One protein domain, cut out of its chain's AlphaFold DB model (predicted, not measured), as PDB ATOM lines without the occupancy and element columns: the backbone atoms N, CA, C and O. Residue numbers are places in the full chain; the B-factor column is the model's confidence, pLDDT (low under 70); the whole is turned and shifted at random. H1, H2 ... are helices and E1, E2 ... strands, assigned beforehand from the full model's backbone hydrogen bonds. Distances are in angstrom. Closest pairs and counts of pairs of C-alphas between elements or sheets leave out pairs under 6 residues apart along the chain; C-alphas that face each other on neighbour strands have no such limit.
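AT A GLANCE: This is residues 2 to 117 of the 336 residues of an uncharacterized protein of Synechococcus sp. PCC 11901 (UniProt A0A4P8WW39). A compact, mostly helical body has the helix H4 near its middle, with H1 side by side with it and H2 crossing it on the other side. A small antiparallel sheet of two strands, E1 and E2, lies to one side of H4, with residues 38 to 42 of H2, residues 51 to 54 of H3 and residues 101 to 106 of H5 coming within 10 A of it, C-alpha to C-alpha. The printed part has 116 residues with five named helices and two named strands, in the order H1 H2 H3 H4 E1 H5 E2; the sheet, in the order E1 - E2, is antiparallel. The whole is compact, with a radius of gyration of the C-alphas of 13.2 A, and rounded, spanning 36 by 32 by 27 A.

HOW THE PARTS SIT: H1, residues 2 to 15, touches H4, residues 70 to 80, at a shallow tilt of 5 degrees, the same way; the closest C-alphas, of Ile 11 and Val 72, are 6.1 A apart. With residues 8 to 12 alone H1 touches H5, residues 99 to 107, at a steep tilt of 45 degrees, opposite ways; the closest C-alphas, of Asn 12 and Val 99, are 6.3 A apart. H2, residues 29 to 42, touches H4 with residues 34 to 38 alone, at a steep tilt of 64 degrees; the closest C-alphas are those of Glu 38 and Val 77, 6.9 A. H2 and H3, residues 51 to 59, form a helical hairpin and only just touch, with 3 pairs of C-alphas within 8 A, the closest those of Phe 40 and Leu 54, 7.1 A. H4 and H5 only just touch, also with 3 pairs, the closest C-alphas those of Pro 71 and Ile 106, 6.8 A. E1, residues 85 to 89, and E2, residues 112 to 116, are antiparallel neighbours, with N 88 and O 113 at 2.8 A and N 86 and O 115 at 2.9 A, within hydrogen-bond range. The closest C-alphas of H3 and E2, those of Leu 51 and Ala 113, are 5.3 A apart. H1 and H2 are apart. In H1, H2, H3 and H4 every O i to N i+4 pair is within hydrogen-bond range; in H5, 4 of 5 are.

IN THESE COORDINATES: H1 begins at C-alpha 2, (36.464, 25.533, -62.129), and is 20.0 A long. H2 is 20.1 A, H3 12.6 A, H4 15.5 A, E1 13.7 A and H5 12.8 A long. E2, 13.8 A long, ends at C-alpha 116, (13.281, 22.710, -38.436).

THE WHOLE: The C-alphas farthest apart are those of Leu 2 and Glu 46, 38.5 A. The printed part has no cut. The link from H1 to H2, residues 16 to 28, is long. The mean pLDDT of the printed part is 82.0; residues 2 to 23 and 26 to 27 are under 70.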
ATOM      1  N   LEU A   2      36.398  24.085 -62.427       47.44
ATOM      2  CA  LEU A   2      36.464  25.533 -62.129       47.44
ATOM      3  C   LEU A   2      35.173  26.141 -61.545       47.44
ATOM      4  O   LEU A   2      35.247  26.984 -60.659       47.44
ATOM      5  N   LEU A   3      33.994  25.727 -62.025       54.00
ATOM      6  CA  LEU A   3      32.711  26.240 -61.523       54.00
ATOM      7  C   LEU A   3      32.416  25.759 -60.090       54.00
ATOM      8  O   LEU A   3      31.975  26.541 -59.259       54.00
ATOM      9  N   PHE A   4      32.731  24.492 -59.805       55.91
ATOM     10  CA  PHE A   4      32.599  23.871 -58.484       55.91
ATOM     11  C   PHE A   4      33.466  24.593 -57.448       55.91
ATOM     12  O   PHE A   4      32.979  24.986 -56.397       55.91
ATOM     13  N   TRP A   5      34.729  24.863 -57.790       56.31
ATOM     14  CA  TRP A   5      35.637  25.579 -56.897       56.31
ATOM     15  C   TRP A   5      35.189  27.029 -56.653       56.31
ATOM     16  O   TRP A   5      35.244  27.506 -55.528       56.31
ATOM     17  N   LYS A   6      34.641  27.712 -57.670       63.00
ATOM     18  CA  LYS A   6      34.049  29.053 -57.504       63.00
ATOM     19  C   LYS A   6      32.824  29.059 -56.583       63.00
ATOM     20  O   LYS A   6      32.682  29.988 -55.798       63.00
ATOM     21  N   ILE A   7      31.967  28.039 -56.667       62.22
ATOM     22  CA  ILE A   7      30.799  27.876 -55.785       62.22
ATOM     23  C   ILE A   7      31.251  27.672 -54.339       62.22
ATOM     24  O   ILE A   7      30.782  28.369 -53.447       62.22
ATOM     25  N   VAL A   8      32.213  26.778 -54.120       57.22
ATOM     26  CA  VAL A   8      32.759  26.486 -52.791       57.22
ATOM     27  C   VAL A   8      33.444  27.711 -52.176       57.22
ATOM     28  O   VAL A   8      33.195  28.043 -51.019       57.22
ATOM     29  N   VAL A   9      34.246  28.440 -52.958       59.72
ATOM     30  CA  VAL A   9      34.880  29.694 -52.518       59.72
ATOM     31  C   VAL A   9      33.832  30.754 -52.169       59.72
ATOM     32  O   VAL A   9      33.978  31.446 -51.165       59.72
ATOM     33  N   PHE A  10      32.753  30.858 -52.948       66.75
ATOM     34  CA  PHE A  10      31.670  31.800 -52.667       66.75
ATOM     35  C   PHE A  10      30.889  31.430 -51.398       66.75
ATOM     36  O   PHE A  10      30.602  32.308 -50.592       66.75
ATOM     37  N   ILE A  11      30.604  30.143 -51.176       60.34
ATOM     38  CA  ILE A  11      29.983  29.657 -49.934       60.34
ATOM     39  C   ILE A  11      30.892  29.950 -48.738       60.34
ATOM     40  O   ILE A  11      30.413  30.444 -47.725       60.34
ATOM     41  N   ASN A  12      32.204  29.743 -48.867       57.97
ATOM     42  CA  ASN A  12      33.161  30.069 -47.811       57.97
ATOM     43  C   ASN A  12      33.166  31.577 -47.480       57.97
ATOM     44  O   ASN A  12      33.138  31.972 -46.317       57.97
ATOM     45  N   GLN A  13      33.126  32.437 -48.504       59.66
ATOM     46  CA  GLN A  13      33.006  33.891 -48.334       59.66
ATOM     47  C   GLN A  13      31.692  34.275 -47.628       59.66
ATOM     48  O   GLN A  13      31.681  35.138 -46.750       59.66
ATOM     49  N   LEU A  14      30.589  33.622 -48.002       61.41
ATOM     50  CA  LEU A  14      29.259  33.823 -47.430       61.41
ATOM     51  C   LEU A  14      29.221  33.404 -45.952       61.41
ATOM     52  O   LEU A  14      28.728  34.153 -45.114       61.41
ATOM     53  N   MET A  15      29.806  32.250 -45.628       58.78
ATOM     54  CA  MET A  15      29.910  31.721 -44.267       58.78
ATOM     55  C   MET A  15      30.775  32.591 -43.351       58.78
ATOM     56  O   MET A  15      30.434  32.777 -42.188       58.78
ATOM     57  N   MET A  16      31.838  33.205 -43.879       55.75
ATOM     58  CA  MET A  16      32.653  34.168 -43.127       55.75
ATOM     59  C   MET A  16      31.953  35.518 -42.880       55.75
ATOM     60  O   MET A  16      32.412  36.302 -42.051       55.75
ATOM     61  N   THR A  17      30.839  35.806 -43.562       56.66
ATOM     62  CA  THR A  17      30.101  37.074 -43.441       56.66
ATOM     63  C   THR A  17      28.879  36.898 -42.533       56.66
ATOM     64  O   THR A  17      27.732  37.048 -42.954       56.66
ATOM     65  N   ILE A  18      29.112  36.557 -41.263       51.12
ATOM     66  CA  ILE A  18      28.045  36.438 -40.260       51.12
ATOM     67  C   ILE A  18      27.471  37.842 -39.997       51.12
ATOM     68  O   ILE A  18      28.141  38.690 -39.410       51.12
ATOM     69  N   GLY A  19      26.232  38.101 -40.437       45.09
ATOM     70  CA  GLY A  19      25.424  39.207 -39.902       45.09
ATOM     71  C   GLY A  19      24.783  40.206 -40.871       45.09
ATOM     72  O   GLY A  19      24.074  41.076 -40.386       45.09
ATOM     73  N   ASN A  20      24.957  40.117 -42.196       46.34
ATOM     74  CA  ASN A  20      24.335  41.082 -43.131       46.34
ATOM     75  C   ASN A  20      23.889  40.449 -44.460       46.34
ATOM     76  O   ASN A  20      24.184  40.968 -45.537       46.34
ATOM     77  N   LEU A  21      23.164  39.329 -44.411       57.97
ATOM     78  CA  LEU A  21      22.481  38.852 -45.611       57.97
ATOM     79  C   LEU A  21      21.123  39.552 -45.743       57.97
ATOM     80  O   LEU A  21      20.193  39.283 -44.983       57.97
ATOM     81  N   SER A  22      21.019  40.492 -46.682       58.34
ATOM     82  CA  SER A  22      19.752  41.151 -46.999       58.34
ATOM     83  C   SER A  22      18.821  40.193 -47.738       58.34
ATOM     84  O   SER A  22      19.280  39.429 -48.589       58.34
ATOM     85  N   LEU A  23      17.517  40.282 -47.455       64.31
ATOM     86  CA  LEU A  23      16.484  39.563 -48.204       64.31
ATOM     87  C   LEU A  23      16.649  39.798 -49.716       64.31
ATOM     88  O   LEU A  23      17.040  40.904 -50.115       64.31
ATOM     89  N   PRO A  24      16.346  38.794 -50.561       70.50
ATOM     90  CA  PRO A  24      16.321  38.998 -52.002       70.50
ATOM     91  C   PRO A  24      15.379  40.156 -52.362       70.50
ATOM     92  O   PRO A  24      14.416  40.453 -51.653       70.50
ATOM     93  N   VAL A  25      15.674  40.838 -53.472       70.62
ATOM     94  CA  VAL A  25      14.852  41.953 -53.959       70.62
ATOM     95  C   VAL A  25      13.412  41.469 -54.154       70.62
ATOM     96  O   VAL A  25      13.191  40.467 -54.840       70.62
ATOM     97  N   LYS A  26      12.452  42.191 -53.559       62.72
ATOM     98  CA  LYS A  26      11.020  41.871 -53.642       62.72
ATOM     99  C   LYS A  26      10.552  41.788 -55.102       62.72
ATOM    100  O   LYS A  26      10.932  42.626 -55.918       62.72
ATOM    101  N   ASN A  27       9.693  40.818 -55.399       61.81
ATOM    102  CA  ASN A  27       9.156  40.442 -56.709       61.81
ATOM    103  C   ASN A  27      10.196  39.924 -57.722       61.81
ATOM    104  O   ASN A  27      10.003  40.060 -58.931       61.81
ATOM    105  N   SER A  28      11.302  39.331 -57.263       78.44
ATOM    106  CA  SER A  28      12.280  38.668 -58.140       78.44
ATOM    107  C   SER A  28      12.093  37.149 -58.153       78.44
ATOM    108  O   SER A  28      11.647  36.566 -57.171       78.44
ATOM    109  N   GLY A  29      12.513  36.469 -59.229       77.94
ATOM    110  CA  GLY A  29      12.509  34.995 -59.268       77.94
ATOM    111  C   GLY A  29      13.376  34.350 -58.174       77.94
ATOM    112  O   GLY A  29      13.127  33.218 -57.772       77.94
ATOM    113  N   LEU A  30      14.357  35.091 -57.640       83.25
ATOM    114  CA  LEU A  30      15.154  34.669 -56.486       83.25
ATOM    115  C   LEU A  30      14.346  34.656 -55.186       83.25
ATOM    116  O   LEU A  30      14.585  33.786 -54.359       83.25
ATOM    117  N   GLU A  31      13.393  35.574 -55.004       84.50
ATOM    118  CA  GLU A  31      12.502  35.566 -53.837       84.50
ATOM    119  C   GLU A  31      11.618  34.317 -53.835       84.50
ATOM    120  O   GLU A  31      11.496  33.660 -52.809       84.50
ATOM    121  N   THR A  32      11.077  33.932 -54.992       87.31
ATOM    122  CA  THR A  32      10.234  32.734 -55.119       87.31
ATOM    123  C   THR A  32      11.010  31.452 -54.807       87.31
ATOM    124  O   THR A  32      10.501  30.563 -54.131       87.31
ATOM    125  N   VAL A  33      12.266  31.358 -55.260       90.38
ATOM    126  CA  VAL A  33      13.151  30.227 -54.929       90.38
ATOM    127  C   VAL A  33      13.535  30.239 -53.449       90.38
ATOM    128  O   VAL A  33      13.537  29.190 -52.811       90.38
ATOM    129  N   TRP A  34      13.842  31.412 -52.893       90.50
ATOM    130  CA  TRP A  34      14.171  31.571 -51.478       90.50
ATOM    131  C   TRP A  34      13.023  31.111 -50.577       90.50
ATOM    132  O   TRP A  34      13.238  30.275 -49.704       90.50
ATOM    133  N   GLN A  35      11.806  31.599 -50.837       90.00
ATOM    134  CA  GLN A  35      10.596  31.213 -50.109       90.00
ATOM    135  C   GLN A  35      10.364  29.705 -50.181       90.00
ATOM    136  O   GLN A  35      10.077  29.091 -49.163       90.00
ATOM    137  N   MET A  36      10.580  29.082 -51.343       92.81
ATOM    138  CA  MET A  36      10.447  27.630 -51.469       92.81
ATOM    139  C   MET A  36      11.465  26.858 -50.611       92.81
ATOM    140  O   MET A  36      11.129  25.826 -50.030       92.81
ATOM    141  N   ILE A  37      12.710  27.337 -50.501       93.12
ATOM    142  CA  ILE A  37      13.712  26.717 -49.617       93.12
ATOM    143  C   ILE A  37      13.314  26.904 -48.143       93.12
ATOM    144  O   ILE A  37      13.441  25.963 -47.362       93.12
ATOM    145  N   GLU A  38      12.817  28.084 -47.760       90.88
ATOM    146  CA  GLU A  38      12.306  28.333 -46.404       90.88
ATOM    147  C   GLU A  38      11.115  27.426 -46.076       90.88
ATOM    148  O   GLU A  38      11.146  26.720 -45.073       90.88
ATOM    149  N   GLU A  39      10.122  27.341 -46.961       91.31
ATOM    150  CA  GLU A  39       8.966  26.454 -46.807       91.31
ATOM    151  C   GLU A  39       9.377  24.980 -46.718       91.31
ATOM    152  O   GLU A  39       8.826  24.222 -45.916       91.31
ATOM    153  N   PHE A  40      10.368  24.555 -47.511       93.00
ATOM    154  CA  PHE A  40      10.911  23.201 -47.434       93.00
ATOM    155  C   PHE A  40      11.492  22.904 -46.046       93.00
ATOM    156  O   PHE A  40      11.209  21.840 -45.480       93.00
ATOM    157  N   CYS A  41      12.266  23.845 -45.495       90.38
ATOM    158  CA  CYS A  41      12.806  23.765 -44.141       90.38
ATOM    159  C   CYS A  41      11.683  23.768 -43.093       90.38
ATOM    160  O   CYS A  41      11.662  22.893 -42.232       90.38
ATOM    161  N   ASP A  42      10.700  24.660 -43.179       86.62
ATOM    162  CA  ASP A  42       9.608  24.761 -42.199       86.62
ATOM    163  C   ASP A  42       8.708  23.517 -42.168       86.62
ATOM    164  O   ASP A  42       8.213  23.104 -41.116       86.62
ATOM    165  N   GLN A  43       8.548  22.848 -43.307       86.69
ATOM    166  CA  GLN A  43       7.829  21.575 -43.400       86.69
ATOM    167  C   GLN A  43       8.601  20.391 -42.785       86.69
ATOM    168  O   GLN A  43       8.034  19.310 -42.631       86.69
ATOM    169  N   SER A  44       9.874  20.560 -42.415       84.06
ATOM    170  CA  SER A  44      10.721  19.514 -41.812       84.06
ATOM    171  C   SER A  44      10.669  19.482 -40.275       84.06
ATOM    172  O   SER A  44      11.654  19.162 -39.619       84.06
ATOM    173  N   THR A  45       9.530  19.834 -39.675       76.44
ATOM    174  CA  THR A  45       9.377  19.942 -38.210       76.44
ATOM    175  C   THR A  45       9.275  18.597 -37.491       76.44
ATOM    176  O   THR A  45       9.840  18.435 -36.413       76.44
ATOM    177  N   GLU A  46       8.558  17.624 -38.059       70.12
ATOM    178  CA  GLU A  46       8.366  16.305 -37.426       70.12
ATOM    179  C   GLU A  46       9.451  15.296 -37.808       70.12
ATOM    180  O   GLU A  46       9.832  14.442 -37.008       70.12
ATOM    181  N   LYS A  47       9.935  15.367 -39.050       81.62
ATOM    182  CA  LYS A  47      10.970  14.481 -39.584       81.62
ATOM    183  C   LYS A  47      11.944  15.286 -40.420       81.62
ATOM    184  O   LYS A  47      11.529  16.139 -41.205       81.62
ATOM    185  N   ALA A  48      13.223  14.950 -40.280       87.94
ATOM    186  CA  ALA A  48      14.257  15.492 -41.141       87.94
ATOM    187  C   ALA A  48      13.921  15.176 -42.608       87.94
ATOM    188  O   ALA A  48      13.539  14.049 -42.943       87.94
ATOM    189  N   ARG A  49      14.037  16.178 -43.477       93.88
ATOM    190  CA  ARG A  49      13.795  16.046 -44.915       93.88
ATOM    191  C   ARG A  49      15.116  16.032 -45.656       93.88
ATOM    192  O   ARG A  49      15.959  16.900 -45.438       93.88
ATOM    193  N   SER A  50      15.278  15.047 -46.528       95.38
ATOM    194  CA  SER A  50      16.489  14.873 -47.318       95.38
ATOM    195  C   SER A  50      16.628  15.978 -48.367       95.38
ATOM    196  O   SER A  50      15.645  16.381 -48.991       95.38
ATOM    197  N   LEU A  51      17.842  16.497 -48.537       95.75
ATOM    198  CA  LEU A  51      18.109  17.636 -49.411       95.75
ATOM    199  C   LEU A  51      18.066  17.268 -50.896       95.75
ATOM    200  O   LEU A  51      17.815  18.148 -51.711       95.75
ATOM    201  N   ASP A  52      18.202  15.996 -51.272       94.94
ATOM    202  CA  ASP A  52      17.923  15.538 -52.644       94.94
ATOM    203  C   ASP A  52      16.512  15.936 -53.116       94.94
ATOM    204  O   ASP A  52      16.338  16.401 -54.243       94.94
ATOM    205  N   GLN A  53      15.512  15.856 -52.232       94.75
ATOM    206  CA  GLN A  53      14.139  16.266 -52.529       94.75
ATOM    207  C   GLN A  53      14.064  17.758 -52.855       94.75
ATOM    208  O   GLN A  53      13.335  18.153 -53.763       94.75
ATOM    209  N   LEU A  54      14.829  18.586 -52.138       94.50
ATOM    210  CA  LEU A  54      14.908  20.019 -52.408       94.50
ATOM    211  C   LEU A  54      15.522  20.285 -53.787       94.50
ATOM    212  O   LEU A  54      15.009  21.123 -54.524       94.50
ATOM    213  N   TYR A  55      16.583  19.561 -54.155       93.69
ATOM    214  CA  TYR A  55      17.205  19.691 -55.478       93.69
ATOM    215  C   TYR A  55      16.200  19.363 -56.588       93.69
ATOM    216  O   TYR A  55      16.003  20.173 -57.493       93.69
ATOM    217  N   VAL A  56      15.494  18.232 -56.468       93.88
ATOM    218  CA  VAL A  56      14.466  17.818 -57.436       93.88
ATOM    219  C   VAL A  56      13.348  18.858 -57.554       93.88
ATOM    220  O   VAL A  56      12.925  19.173 -58.665       93.88
ATOM    221  N   LEU A  57      12.880  19.418 -56.433       93.50
ATOM    222  CA  LEU A  57      11.827  20.440 -56.426       93.50
ATOM    223  C   LEU A  57      12.266  21.729 -57.129       93.50
ATOM    224  O   LEU A  57      11.505  22.291 -57.915       93.50
ATOM    225  N   LEU A  58      13.492  22.189 -56.874       93.19
ATOM    226  CA  LEU A  58      14.006  23.438 -57.438       93.19
ATOM    227  C   LEU A  58      14.376  23.333 -58.922       93.19
ATOM    228  O   LEU A  58      14.376  24.346 -59.621       93.19
ATOM    229  N   GLU A  59      14.675  22.137 -59.426       92.88
ATOM    230  CA  GLU A  59      14.914  21.906 -60.856       92.88
ATOM    231  C   GLU A  59      13.634  21.956 -61.694       92.88
ATOM    232  O   GLU A  59      13.680  22.286 -62.883       92.88
ATOM    233  N   GLN A  60      12.487  21.635 -61.095       91.88
ATOM    234  CA  GLN A  60      11.209  21.602 -61.797       91.88
ATOM    235  C   GLN A  60      10.625  23.015 -61.999       91.88
ATOM    236  O   GLN A  60      10.936  23.952 -61.253       91.88
ATOM    237  N   PRO A  61       9.764  23.217 -63.018       86.81
ATOM    238  CA  PRO A  61       8.954  24.430 -63.125       86.81
ATOM    239  C   PRO A  61       8.101  24.638 -61.859       86.81
ATOM    240  O   PRO A  61       7.610  23.655 -61.308       86.81
ATOM    241  N   PRO A  62       7.866  25.886 -61.410       87.94
ATOM    242  CA  PRO A  62       8.202  27.156 -62.062       87.94
ATOM    243  C   PRO A  62       9.636  27.667 -61.806       87.94
ATOM    244  O   PRO A  62       9.985  28.728 -62.315       87.94
ATOM    245  N   TYR A  63      10.462  26.949 -61.035       90.06
ATOM    246  CA  TYR A  63      11.750  27.451 -60.538       90.06
ATOM    247  C   TYR A  63      12.907  27.274 -61.534       90.06
ATOM    248  O   TYR A  63      13.644  28.226 -61.792       90.06
ATOM    249  N   GLY A  64      13.074  26.072 -62.102       90.50
ATOM    250  CA  GLY A  64      14.086  25.791 -63.132       90.50
ATOM    251  C   GLY A  64      15.537  26.076 -62.712       90.50
ATOM    252  O   GLY A  64      16.368  26.463 -63.542       90.50
ATOM    253  N   VAL A  65      15.853  25.945 -61.421       91.69
ATOM    254  CA  VAL A  65      17.166  26.268 -60.854       91.69
ATOM    255  C   VAL A  65      18.177  25.198 -61.252       91.69
ATOM    256  O   VAL A  65      17.953  24.004 -61.092       91.69
ATOM    257  N   LYS A  66      19.345  25.619 -61.747       89.00
ATOM    258  CA  LYS A  66      20.444  24.689 -62.041       89.00
ATOM    259  C   LYS A  66      21.026  24.130 -60.742       89.00
ATOM    260  O   LYS A  66      21.341  24.910 -59.844       89.00
ATOM    261  N   GLN A  67      21.319  22.828 -60.705       85.00
ATOM    262  CA  GLN A  67      21.891  22.142 -59.534       85.00
ATOM    263  C   GLN A  67      23.069  22.868 -58.875       85.00
ATOM    264  O   GLN A  67      23.128  22.969 -57.658       85.00
ATOM    265  N   GLY A  68      23.991  23.437 -59.661       84.38
ATOM    266  CA  GLY A  68      25.154  24.151 -59.114       84.38
ATOM    267  C   GLY A  68      24.822  25.440 -58.346       84.38
ATOM    268  O   GLY A  68      25.671  25.946 -57.622       84.38
ATOM    269  N   VAL A  69      23.613  25.984 -58.498       88.38
ATOM    270  CA  VAL A  69      23.159  27.201 -57.804       88.38
ATOM    271  C   VAL A  69      22.452  26.861 -56.490       88.38
ATOM    272  O   VAL A  69      22.544  27.632 -55.535       88.38
ATOM    273  N   VAL A  70      21.805  25.693 -56.411       90.25
ATOM    274  CA  VAL A  70      21.050  25.237 -55.234       90.25
ATOM    275  C   VAL A  70      21.867  25.311 -53.931       90.25
ATOM    276  O   VAL A  70      21.382  25.948 -52.997       90.25
ATOM    277  N   PRO A  71      23.107  24.780 -53.835       89.75
ATOM    278  CA  PRO A  71      23.865  24.827 -52.584       89.75
ATOM    279  C   PRO A  71      24.222  26.246 -52.132       89.75
ATOM    280  O   PRO A  71      24.328  26.484 -50.935       89.75
ATOM    281  N   VAL A  72      24.366  27.203 -53.057       88.38
ATOM    282  CA  VAL A  72      24.636  28.611 -52.714       88.38
ATOM    283  C   VAL A  72      23.409  29.258 -52.079       88.38
ATOM    284  O   VAL A  72      23.516  29.917 -51.046       88.38
ATOM    285  N   LEU A  73      22.237  29.056 -52.687       89.44
ATOM    286  CA  LEU A  73      20.972  29.578 -52.168       89.44
ATOM    287  C   LEU A  73      20.603  28.912 -50.839       89.44
ATOM    288  O   LEU A  73      20.201  29.587 -49.897       89.44
ATOM    289  N   LEU A  74      20.817  27.601 -50.739       91.12
ATOM    290  CA  LEU A  74      20.616  26.859 -49.505       91.12
ATOM    291  C   LEU A  74      21.553  27.343 -48.393       91.12
ATOM    292  O   LEU A  74      21.088  27.564 -47.281       91.12
ATOM    293  N   ALA A  75      22.846  27.555 -48.673       89.44
ATOM    294  CA  ALA A  75      23.790  28.083 -47.685       89.44
ATOM    295  C   ALA A  75      23.313  29.422 -47.109       89.44
ATOM    296  O   ALA A  75      23.353  29.635 -45.899       89.44
ATOM    297  N   ALA A  76      22.802  30.299 -47.971       87.75
ATOM    298  CA  ALA A  76      22.258  31.587 -47.578       87.75
ATOM    299  C   ALA A  76      21.031  31.469 -46.658       87.75
ATOM    300  O   ALA A  76      20.986  32.130 -45.618       87.75
ATOM    301  N   VAL A  77      20.075  30.597 -46.993       89.44
ATOM    302  CA  VAL A  77      18.899  30.336 -46.145       89.44
ATOM    303  C   VAL A  77      19.320  29.708 -44.814       89.44
ATOM    304  O   VAL A  77      18.890  30.153 -43.752       89.44
ATOM    305  N   LEU A  78      20.226  28.728 -44.837       89.06
ATOM    306  CA  LEU A  78      20.719  28.078 -43.625       89.06
ATOM    307  C   LEU A  78      21.446  29.062 -42.704       89.06
ATOM    308  O   LEU A  78      21.255  28.993 -41.493       89.06
ATOM    309  N   LEU A  79      22.262  29.984 -43.223       85.00
ATOM    310  CA  LEU A  79      22.898  31.022 -42.401       85.00
ATOM    311  C   LEU A  79      21.864  31.948 -41.749       85.00
ATOM    312  O   LEU A  79      22.016  32.312 -40.586       85.00
ATOM    313  N   ARG A  80      20.794  32.304 -42.470       84.50
ATOM    314  CA  ARG A  80      19.715  33.144 -41.933       84.50
ATOM    315  C   ARG A  80      18.955  32.461 -40.796       84.50
ATOM    316  O   ARG A  80      18.611  33.131 -39.825       84.50
ATOM    317  N   HIS A  81      18.728  31.156 -40.930       84.62
ATOM    318  CA  HIS A  81      18.011  30.304 -39.977       84.62
ATOM    319  C   HIS A  81      18.973  29.447 -39.147       84.62
ATOM    320  O   HIS A  81      18.717  28.272 -38.876       84.62
ATOM    321  N   MET A  82      20.127  30.012 -38.776       81.50
ATOM    322  CA  MET A  82      21.189  29.272 -38.086       81.50
ATOM    323  C   MET A  82      20.782  28.724 -36.719       81.50
ATOM    324  O   MET A  82      21.310  27.690 -36.321       81.50
ATOM    325  N   ASP A  83      19.847  29.378 -36.029       78.88
ATOM    326  CA  ASP A  83      19.365  28.943 -34.715       78.88
ATOM    327  C   ASP A  83      18.119  28.045 -34.778       78.88
ATOM    328  O   ASP A  83      17.875  27.297 -33.828       78.88
ATOM    329  N   ASP A  84      17.403  28.036 -35.907       81.31
ATOM    330  CA  ASP A  84      16.087  27.395 -36.035       81.31
ATOM    331  C   ASP A  84      16.090  26.163 -36.959       81.31
ATOM    332  O   ASP A  84      15.178  25.344 -36.890       81.31
ATOM    333  N   VAL A  85      17.122  25.982 -37.797       87.44
ATOM    334  CA  VAL A  85      17.231  24.844 -38.730       87.44
ATOM    335  C   VAL A  85      18.540  24.087 -38.532       87.44
ATOM    336  O   VAL A  85      19.635  24.632 -38.726       87.44
ATOM    337  N   GLY A  86      18.419  22.806 -38.191       89.12
ATOM    338  CA  GLY A  86      19.534  21.873 -38.085       89.12
ATOM    339  C   GLY A  86      19.869  21.210 -39.408       89.12
ATOM    340  O   GLY A  86      18.994  20.971 -40.240       89.12
ATOM    341  N   VAL A  87      21.149  20.884 -39.571       91.62
ATOM    342  CA  VAL A  87      21.673  20.156 -40.728       91.62
ATOM    343  C   VAL A  87      22.226  18.825 -40.249       91.62
ATOM    344  O   VAL A  87      22.894  18.760 -39.219       91.62
ATOM    345  N   TYR A  88      21.945  17.771 -41.002       91.50
ATOM    346  CA  TYR A  88      22.324  16.407 -40.676       91.50
ATOM    347  C   TYR A  88      23.047  15.775 -41.851       91.50
ATOM    348  O   TYR A  88      22.687  16.030 -42.998       91.50
ATOM    349  N   GLN A  89      24.013  14.913 -41.556       93.75
ATOM    350  CA  GLN A  89      24.662  14.040 -42.525       93.75
ATOM    351  C   GLN A  89      24.589  12.600 -42.023       93.75
ATOM    352  O   GLN A  89      24.995  12.313 -40.900       93.75
ATOM    353  N   ASP A  90      24.043  11.703 -42.845       91.25
ATOM    354  CA  ASP A  90      23.814  10.290 -42.511       91.25
ATOM    355  C   ASP A  90      23.090  10.112 -41.157       91.25
ATOM    356  O   ASP A  90      23.423   9.246 -40.349       91.25
ATOM    357  N   GLY A  91      22.124  10.994 -40.874       85.25
ATOM    358  CA  GLY A  91      21.368  11.015 -39.616       85.25
ATOM    359  C   GLY A  91      22.104  11.624 -38.416       85.25
ATOM    360  O   GLY A  91      21.541  11.678 -37.328       85.25
ATOM    361  N   THR A  92      23.333  12.115 -38.584       86.06
ATOM    362  CA  THR A  92      24.109  12.765 -37.518       86.06
ATOM    363  C   THR A  92      24.031  14.283 -37.634       86.06
ATOM    364  O   THR A  92      24.292  14.834 -38.701       86.06
ATOM    365  N   PHE A  93      23.697  14.968 -36.538       86.00
ATOM    366  CA  PHE A  93      23.629  16.432 -36.483       86.00
ATOM    367  C   PHE A  93      25.007  17.086 -36.686       86.00
ATOM    368  O   PHE A  93      25.989  16.681 -36.061       86.00
ATOM    369  N   ILE A  94      25.062  18.129 -37.519       88.50
ATOM    370  CA  ILE A  94      26.266  18.908 -37.833       88.50
ATOM    371  C   ILE A  94      26.209  20.259 -37.093       88.50
ATOM    372  O   ILE A  94      25.525  21.179 -37.547       88.50
ATOM    373  N   PRO A  95      26.937  20.420 -35.971       81.88
ATOM    374  CA  PRO A  95      26.922  21.661 -35.192       81.88
ATOM    375  C   PRO A  95      27.701  22.801 -35.858       81.88
ATOM    376  O   PRO A  95      27.352  23.964 -35.682       81.88
ATOM    377  N   VAL A  96      28.758  22.480 -36.608       85.25
ATOM    378  CA  VAL A  96      29.572  23.445 -37.355       85.25
ATOM    379  C   VAL A  96      29.530  23.024 -38.810       85.25
ATOM    380  O   VAL A  96      30.093  21.996 -39.184       85.25
ATOM    381  N   LEU A  97      28.795  23.788 -39.610       85.38
ATOM    382  CA  LEU A  97      28.655  23.524 -41.031       85.38
ATOM    383  C   LEU A  97      29.858  24.134 -41.749       85.38
ATOM    384  O   LEU A  97      30.092  25.326 -41.635       85.38
ATOM    385  N   GLY A  98      30.626  23.320 -42.460       85.75
ATOM    386  CA  GLY A  98      31.876  23.741 -43.099       85.75
ATOM    387  C   GLY A  98      31.882  23.539 -44.609       85.75
ATOM    388  O   GLY A  98      30.967  22.949 -45.192       85.75
ATOM    389  N   VAL A  99      32.952  23.997 -45.253       85.06
ATOM    390  CA  VAL A  99      33.161  23.859 -46.703       85.06
ATOM    391  C   VAL A  99      33.131  22.393 -47.137       85.06
ATOM    392  O   VAL A  99      32.484  22.052 -48.125       85.06
ATOM    393  N   GLU A 100      33.769  21.517 -46.371       89.25
ATOM    394  CA  GLU A 100      33.818  20.076 -46.597       89.25
ATOM    395  C   GLU A 100      32.423  19.437 -46.647       89.25
ATOM    396  O   GLU A 100      32.178  18.531 -47.446       89.25
ATOM    397  N   HIS A 101      31.479  19.962 -45.862       92.12
ATOM    398  CA  HIS A 101      30.095  19.502 -45.867       92.12
ATOM    399  C   HIS A 101      29.390  19.917 -47.160       92.12
ATOM    400  O   HIS A 101      28.711  19.099 -47.773       92.12
ATOM    401  N   PHE A 102      29.597  21.150 -47.633       89.75
ATOM    402  CA  PHE A 102      29.035  21.606 -48.907       89.75
ATOM    403  C   PHE A 102      29.649  20.893 -50.118       89.75
ATOM    404  O   PHE A 102      28.937  20.603 -51.080       89.75
ATOM    405  N   GLU A 103      30.942  20.561 -50.085       89.31
ATOM    406  CA  GLU A 103      31.576  19.762 -51.141       89.31
ATOM    407  C   GLU A 103      30.944  18.374 -51.270       89.31
ATOM    408  O   GLU A 103      30.708  17.901 -52.387       89.31
ATOM    409  N   LEU A 104      30.656  17.734 -50.133       92.19
ATOM    410  CA  LEU A 104      29.950  16.458 -50.086       92.19
ATOM    411  C   LEU A 104      28.481  16.610 -50.479       92.19
ATOM    412  O   LEU A 104      28.009  15.806 -51.273       92.19
ATOM    413  N   LEU A 105      27.792  17.649 -50.004       92.50
ATOM    414  CA  LEU A 105      26.392  17.934 -50.326       92.50
ATOM    415  C   LEU A 105      26.164  18.076 -51.833       92.50
ATOM    416  O   LEU A 105      25.182  17.566 -52.353       92.50
ATOM    417  N   ILE A 106      27.076  18.747 -52.546       90.31
ATOM    418  CA  ILE A 106      26.981  18.900 -54.006       90.31
ATOM    419  C   ILE A 106      27.081  17.540 -54.716       90.31
ATOM    420  O   ILE A 106      26.499  17.361 -55.784       90.31
ATOM    421  N   ARG A 107      27.856  16.596 -54.167       90.75
ATOM    422  CA  ARG A 107      28.070  15.272 -54.773       90.75
ATOM    423  C   ARG A 107      27.010  14.251 -54.363       90.75
ATOM    424  O   ARG A 107      26.673  13.404 -55.180       90.75
ATOM    425  N   TYR A 108      26.549  14.327 -53.118       94.31
ATOM    426  CA  TYR A 108      25.702  13.340 -52.451       94.31
ATOM    427  C   TYR A 108      24.608  14.040 -51.622       94.31
ATOM    428  O   TYR A 108      24.629  13.963 -50.388       94.31
ATOM    429  N   PRO A 109      23.683  14.787 -52.255       93.25
ATOM    430  CA  PRO A 109      22.644  15.530 -51.542       93.25
ATOM    431  C   PRO A 109      21.712  14.631 -50.715       93.25
ATOM    432  O   PRO A 109      21.192  15.074 -49.696       93.25
ATOM    433  N   GLU A 110      21.554  13.363 -51.094       94.75
ATOM    434  CA  GLU A 110      20.748  12.349 -50.402       94.75
ATOM    435  C   GLU A 110      21.284  11.959 -49.019       94.75
ATOM    436  O   GLU A 110      20.552  11.428 -48.187       94.75
ATOM    437  N   ARG A 111      22.569  12.219 -48.756       95.31
ATOM    438  CA  ARG A 111      23.177  11.976 -47.441       95.31
ATOM    439  C   ARG A 111      22.877  13.084 -46.449       95.31
ATOM    440  O   ARG A 111      23.126  12.901 -45.258       95.31
ATOM    441  N   PHE A 112      22.379  14.223 -46.920       96.44
ATOM    442  CA  PHE A 112      22.118  15.374 -46.081       96.44
ATOM    443  C   PHE A 112      20.630  15.600 -45.888       96.44
ATOM    444  O   PHE A 112      19.827  15.438 -46.804       96.44
ATOM    445  N   ALA A 113      20.265  16.044 -44.693       95.19
ATOM    446  CA  ALA A 113      18.898  16.403 -44.366       95.19
ATOM    447  C   ALA A 113      18.848  17.692 -43.548       95.19
ATOM    448  O   ALA A 113      19.807  18.055 -42.865       95.19
ATOM    449  N   VAL A 114      17.706  18.367 -43.610       93.31
ATOM    450  CA  VAL A 114      17.380  19.503 -42.747       93.31
ATOM    451  C   VAL A 114      16.201  19.157 -41.856       93.31
ATOM    452  O   VAL A 114      15.309  18.406 -42.257       93.31
ATOM    453  N   LYS A 115      16.214  19.696 -40.641       89.88
ATOM    454  CA  LYS A 115      15.103  19.604 -39.695       89.88
ATOM    455  C   LYS A 115      14.889  20.974 -39.068       89.88
ATOM    456  O   LYS A 115      15.848  21.597 -38.608       89.88
ATOM    457  N   SER A 116      13.650  21.451 -39.081       87.56
ATOM    458  CA  SER A 116      13.281  22.710 -38.436       87.56
ATOM    459  C   SER A 116      12.916  22.454 -36.981       87.56
ATOM    460  O   SER A 116      12.074  21.613 -36.664       87.56
ATOM    461  N   PHE A 117      13.534  23.218 -36.089       77.50
ATOM    462  CA  PHE A 117      13.257  23.211 -34.663       77.50
ATOM    463  C   PHE A 117      12.691  24.569 -34.284       77.50
ATOM    464  O   PHE A 117      13.324  25.352 -33.587       77.50
TER     465      PHE A 117